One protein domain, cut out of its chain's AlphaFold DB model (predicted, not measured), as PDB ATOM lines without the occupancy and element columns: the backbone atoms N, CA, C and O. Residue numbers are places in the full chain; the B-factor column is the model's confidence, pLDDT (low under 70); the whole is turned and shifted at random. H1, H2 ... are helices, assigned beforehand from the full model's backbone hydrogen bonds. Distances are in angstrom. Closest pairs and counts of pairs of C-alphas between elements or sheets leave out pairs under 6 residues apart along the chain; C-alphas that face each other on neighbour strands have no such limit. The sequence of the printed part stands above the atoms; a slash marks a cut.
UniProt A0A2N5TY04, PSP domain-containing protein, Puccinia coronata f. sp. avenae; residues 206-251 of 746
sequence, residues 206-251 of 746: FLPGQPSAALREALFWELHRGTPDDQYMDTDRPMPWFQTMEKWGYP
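What this domain is: This is residues 206 to 251 of the 746 residues of the protein "PSP domain-containing protein" of Puccinia coronata f. sp. avenae (UniProt A0A2N5TY04). This domain has little regular structure: loops and the short helix H1 make a crosspiece, from which residues 243 to 249, mostly the later part of H2, stick out like a stem. The long unnamed stretch 221 to 239 joins the two helices, and its residues 221 to 227 stick out as a loop. The printed part has 46 residues with two named helices, H1 then H2, and no named strand; the class is all helix, with 17 residues in named elements. It is loose, with a radius of gyration of the C-alphas of 11.8 A and spans of 28 by 28 by 18 A.

How they stand to each other: H1, residues 213 to 220, and H2, residues 240 to 248, are apart. In both, every O i to N i+4 pair is within hydrogen-bond range.

Where its parts are: H1 runs 10.6 A from C-alpha 213 at (52.836, 91.368, 123.545). H2 runs 12.1 A to C-alpha 248 at (60.695, 115.559, 118.550).

The domain as a whole: The farthest C-alphas, of Leu 207 and Trp 248, are 29.9 A apart. The printed part has no cut. The link from H1 to H2 is long, 19 residues. Mean pLDDT of the printed part is 72.6; residues 220 to 228 are among those under 70.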
ATOM      1  N   PHE A 206      60.677  85.862 120.830       77.38
ATOM      2  CA  PHE A 206      60.488  86.744 119.674       77.38
ATOM      3  C   PHE A 206      60.733  86.060 118.333       77.38
ATOM      4  O   PHE A 206      61.843  85.655 117.995       77.38
ATOM      5  N   LEU A 207      59.674  86.035 117.521       69.00
ATOM      6  CA  LEU A 207      59.755  85.810 116.085       69.00
ATOM      7  C   LEU A 207      60.063  87.152 115.390       69.00
ATOM      8  O   LEU A 207      59.318  88.118 115.590       69.00
ATOM      9  N   PRO A 208      61.131  87.250 114.575       69.12
ATOM     10  CA  PRO A 208      61.441  88.469 113.837       69.12
ATOM     11  C   PRO A 208      60.273  88.933 112.957       69.12
ATOM     12  O   PRO A 208      59.667  88.140 112.242       69.12
ATOM     13  N   GLY A 209      59.982  90.236 112.984       72.94
ATOM     14  CA  GLY A 209      58.973  90.865 112.124       72.94
ATOM     15  C   GLY A 209      57.592  91.098 112.752       72.94
ATOM     16  O   GLY A 209      56.800  91.810 112.142       72.94
ATOM     17  N   GLN A 210      57.301  90.592 113.959       72.81
ATOM     18  CA  GLN A 210      56.055  90.916 114.677       72.81
ATOM     19  C   GLN A 210      56.314  91.460 116.098       72.81
ATOM     20  O   GLN A 210      56.979  90.793 116.892       72.81
ATOM     21  N   PRO A 211      55.776  92.645 116.465       69.50
ATOM     22  CA  PRO A 211      55.918  93.217 117.804       69.50
ATOM     23  C   PRO A 211      54.919  92.575 118.782       69.50
ATOM     24  O   PRO A 211      53.891  93.170 119.122       69.50
ATOM     25  N   SER A 212      55.213  91.341 119.204       78.25
ATOM     26  CA  SER A 212      54.360  90.559 120.107       78.25
ATOM     27  C   SER A 212      54.189  91.219 121.484       78.25
ATOM     28  O   SER A 212      54.997  92.053 121.902       78.25
ATOM     29  N   ALA A 213      53.140  90.826 122.216       74.94
ATOM     30  CA  ALA A 213      52.836  91.368 123.545       74.94
ATOM     31  C   ALA A 213      54.026  91.257 124.517       74.94
ATOM     32  O   ALA A 213      54.333  92.218 125.210       74.94
ATOM     33  N   ALA A 214      54.779  90.153 124.477       71.06
ATOM     34  CA  ALA A 214      55.987  89.966 125.284       71.06
ATOM     35  C   ALA A 214      57.106  90.993 124.984       71.06
ATOM     36  O   ALA A 214      57.916  91.277 125.862       71.06
ATOM     37  N   LEU A 215      57.164  91.585 123.780       75.00
ATOM     38  CA  LEU A 215      58.139  92.638 123.440       75.00
ATOM     39  C   LEU A 215      57.690  93.983 124.005       75.00
ATOM     40  O   LEU A 215      58.504  94.749 124.521       75.00
ATOM     41  N   ARG A 216      56.379  94.239 123.940       74.75
ATOM     42  CA  ARG A 216      55.729  95.379 124.588       74.75
ATOM     43  C   ARG A 216      55.882  95.283 126.111       74.75
ATOM     44  O   ARG A 216      56.197  96.280 126.740       74.75
ATOM     45  N   GLU A 217      55.792  94.093 126.694       77.62
ATOM     46  CA  GLU A 217      56.092  93.857 128.109       77.62
ATOM     47  C   GLU A 217      57.583  94.086 128.420       77.62
ATOM     48  O   GLU A 217      57.924  94.955 129.220       77.62
ATOM     49  N   ALA A 218      58.498  93.384 127.740       75.06
ATOM     50  CA  ALA A 218      59.935  93.422 128.036       75.06
ATOM     51  C   ALA A 218      60.569  94.821 127.918       75.06
ATOM     52  O   ALA A 218      61.474  95.148 128.691       75.06
ATOM     53  N   LEU A 219      60.109  95.637 126.961       70.69
ATOM     54  CA  LEU A 219      60.607  96.998 126.737       70.69
ATOM     55  C   LEU A 219      59.988  98.047 127.678       70.69
ATOM     56  O   LEU A 219      60.572  99.118 127.826       70.69
ATOM     57  N   PHE A 220      58.834  97.768 128.299       67.38
ATOM     58  CA  PHE A 220      58.068  98.755 129.080       67.38
ATOM     59  C   PHE A 220      57.754  98.313 130.516       67.38
ATOM     60  O   PHE A 220      57.072  99.035 131.243       67.38
ATOM     61  N   TRP A 221      58.318  97.189 130.967       65.12
ATOM     62  CA  TRP A 221      58.402  96.819 132.381       65.12
ATOM     63  C   TRP A 221      59.379  97.747 133.132       65.12
ATOM     64  O   TRP A 221      60.484  97.367 133.540       65.12
ATOM     65  N   GLU A 222      58.976  99.011 133.281       68.06
ATOM     66  CA  GLU A 222      59.557  99.954 134.229       68.06
ATOM     67  C   GLU A 222      59.114  99.539 135.636       68.06
ATOM     68  O   GLU A 222      57.984  99.803 136.036       68.06
ATOM     69  N   LEU A 223      60.028  98.944 136.412       56.19
ATOM     70  CA  LEU A 223      59.824  98.426 137.782       56.19
ATOM     71  C   LEU A 223      59.336  99.480 138.812       56.19
ATOM     72  O   LEU A 223      59.246  99.208 140.005       56.19
ATOM     73  N   HIS A 224      59.087 100.716 138.379       61.09
ATOM     74  CA  HIS A 224      58.619 101.838 139.191       61.09
ATOM     75  C   HIS A 224      57.188 102.278 138.827       61.09
ATOM     76  O   HIS A 224      56.589 103.052 139.569       61.09
ATOM     77  N   ARG A 225      56.604 101.761 137.732       63.25
ATOM     78  CA  ARG A 225      55.160 101.850 137.472       63.25
ATOM     79  C   ARG A 225      54.498 100.622 138.085       63.25
ATOM     80  O   ARG A 225      54.653  99.519 137.574       63.25
ATOM     81  N   GLY A 226      53.800 100.817 139.208       52.62
ATOM     82  CA  GLY A 226      53.272  99.725 140.044       52.62
ATOM     83  C   GLY A 226      52.315  98.754 139.337       52.62
ATOM     84  O   GLY A 226      52.174  97.619 139.782       52.62
ATOM     85  N   THR A 227      51.722  99.176 138.221       61.69
ATOM     86  CA  THR A 227      51.104  98.320 137.202       61.69
ATOM     87  C   THR A 227      51.424  98.884 135.811       61.69
ATOM     88  O   THR A 227      51.566 100.106 135.670       61.69
ATOM     89  N   PRO A 228      51.525  98.042 134.764       61.62
ATOM     90  CA  PRO A 228      51.406  98.524 133.393       61.62
ATOM     91  C   PRO A 228      49.999  99.107 133.161       61.62
ATOM     92  O   PRO A 228      49.036  98.705 133.808       61.62
ATOM     93  N   ASP A 229      49.887 100.061 132.238       70.25
ATOM     94  CA  ASP A 229      48.598 100.541 131.720       70.25
ATOM     95  C   ASP A 229      47.890  99.376 130.999       70.25
ATOM     96  O   ASP A 229      48.499  98.732 130.144       70.25
ATOM     97  N   ASP A 230      46.624  99.079 131.306       73.50
ATOM     98  CA  ASP A 230      45.887  97.998 130.627       73.50
ATOM     99  C   ASP A 230      45.771  98.260 129.112       73.50
ATOM    100  O   ASP A 230      45.789  97.334 128.298       73.50
ATOM    101  N   GLN A 231      45.759  99.535 128.702       72.19
ATOM    102  CA  GLN A 231      45.797  99.955 127.298       72.19
ATOM    103  C   GLN A 231      47.198  99.826 126.670       72.19
ATOM    104  O   GLN A 231      47.431 100.317 125.563       72.19
ATOM    105  N   TYR A 232      48.169  99.221 127.359       69.81
ATOM    106  CA  TYR A 232      49.528  99.040 126.850       69.81
ATOM    107  C   TYR A 232      49.680  97.821 125.923       69.81
ATOM    108  O   TYR A 232      50.529  97.812 125.029       69.81
ATOM    109  N   MET A 233      48.823  96.811 126.099       73.19
ATOM    110  CA  MET A 233      48.816  95.594 125.274       73.19
ATOM    111  C   MET A 233      47.971  95.719 123.997       73.19
ATOM    112  O   MET A 233      47.984  94.806 123.170       73.19
ATOM    113  N   ASP A 234      47.276  96.844 123.803       81.50
ATOM    114  CA  ASP A 234      46.599  97.163 122.544       81.50
ATOM    115  C   ASP A 234      47.622  97.163 121.396       81.50
ATOM    116  O   ASP A 234      48.623  97.884 121.430       81.50
ATOM    117  N   THR A 235      47.387  96.319 120.389       76.06
ATOM    118  CA  THR A 235      48.315  96.134 119.268       76.06
ATOM    119  C   THR A 235      48.285  97.323 118.307       76.06
ATOM    120  O   THR A 235      49.340  97.678 117.771       76.06
ATOM    121  N   ASP A 236      47.128  97.975 118.162       81.75
ATOM    122  CA  ASP A 236      46.888  99.055 117.202       81.75
ATOM    123  C   ASP A 236      47.295 100.430 117.759       81.75
ATOM    124  O   ASP A 236      47.580 101.360 116.999       81.75
ATOM    125  N   ARG A 237      47.411 100.559 119.089       79.00
ATOM    126  CA  ARG A 237      47.935 101.763 119.748       79.00
ATOM    127  C   ARG A 237      49.420 101.969 119.392       79.00
ATOM    128  O   ARG A 237      50.255 101.120 119.730       79.00
ATOM    129  N   PRO A 238      49.802 103.095 118.753       76.06
ATOM    130  CA  PRO A 238      51.203 103.391 118.468       76.06
ATOM    131  C   PRO A 238      51.968 103.625 119.774       76.06
ATOM    132  O   PRO A 238      51.481 104.301 120.681       76.06
ATOM    133  N   MET A 239      53.180 103.072 119.866       78.31
ATOM    134  CA  MET A 239      53.994 103.131 121.086       78.31
ATOM    135  C   MET A 239      54.247 104.591 121.511       78.31
ATOM    136  O   MET A 239      54.484 105.439 120.647       78.31
ATOM    137  N   PRO A 240      54.281 104.922 122.815       74.81
ATOM    138  CA  PRO A 240      54.448 106.309 123.257       74.81
ATOM    139  C   PRO A 240      55.812 106.916 122.863       74.81
ATOM    140  O   PRO A 240      55.901 108.122 122.623       74.81
ATOM    141  N   TRP A 241      56.867 106.105 122.673       77.06
ATOM    142  CA  TRP A 241      58.114 106.594 122.061       77.06
ATOM    143  C   TRP A 241      57.965 106.905 120.566       77.06
ATOM    144  O   TRP A 241      58.686 107.756 120.058       77.06
ATOM    145  N   PHE A 242      57.017 106.285 119.863       76.56
ATOM    146  CA  PHE A 242      56.733 106.580 118.458       76.56
ATOM    147  C   PHE A 242      56.122 107.980 118.324       76.56
ATOM    148  O   PHE A 242      56.640 108.793 117.567       76.56
ATOM    149  N   GLN A 243      55.130 108.305 119.163       76.69
ATOM    150  CA  GLN A 243      54.589 109.668 119.300       76.69
ATOM    151  C   GLN A 243      55.672 110.674 119.730       76.69
ATOM    152  O   GLN A 243      55.675 111.832 119.316       76.69
ATOM    153  N   THR A 244      56.632 110.229 120.547       73.56
ATOM    154  CA  THR A 244      57.779 111.051 120.954       73.56
ATOM    155  C   THR A 244      58.705 111.339 119.768       73.56
ATOM    156  O   THR A 244      59.028 112.499 119.541       73.56
ATOM    157  N   MET A 245      59.086 110.344 118.963       72.12
ATOM    158  CA  MET A 245      59.915 110.568 117.767       72.12
ATOM    159  C   MET A 245      59.166 111.292 116.640       72.12
ATOM    160  O   MET A 245      59.784 111.991 115.844       72.12
ATOM    161  N   GLU A 246      57.841 111.178 116.573       72.69
ATOM    162  CA  GLU A 246      57.007 111.982 115.674       72.69
ATOM    163  C   GLU A 246      57.022 113.466 116.082       72.69
ATOM    164  O   GLU A 246      57.211 114.340 115.239       72.69
ATOM    165  N   LYS A 247      56.909 113.755 117.387       77.69
ATOM    166  CA  LYS A 247      56.912 115.121 117.936       77.69
ATOM    167  C   LYS A 247      58.292 115.787 117.971       77.69
ATOM    168  O   LYS A 247      58.387 116.992 117.750       77.69
ATOM    169  N   TRP A 248      59.339 115.038 118.311       82.00
ATOM    170  CA  TRP A 248      60.695 115.559 118.550       82.00
ATOM    171  C   TRP A 248      61.694 115.222 117.431       82.00
ATOM    172  O   TRP A 248      62.835 115.679 117.471       82.00
ATOM    173  N   GLY A 249      61.268 114.453 116.427       82.50
ATOM    174  CA  GLY A 249      62.115 113.932 115.360       82.50
ATOM    175  C   GLY A 249      62.745 112.576 115.694       82.50
ATOM    176  O   GLY A 249      62.921 112.191 116.852       82.50
ATOM    177  N   TYR A 250      63.112 111.843 114.643       83.12
ATOM    178  CA  TYR A 250      63.926 110.635 114.760       83.12
ATOM    179  C   TYR A 250      65.360 111.010 115.179       83.12
ATOM    180  O   TYR A 250      65.871 112.028 114.701       83.12
ATOM    181  N   PRO A 251      66.050 110.192 115.998       75.56
ATOM    182  CA  PRO A 251      67.445 110.440 116.356       75.56
ATOM    183  C   PRO A 251      68.353 110.615 115.121       75.56
ATOM    184  O   PRO A 251      68.108 109.982 114.085       75.56
TER     185      PRO A 251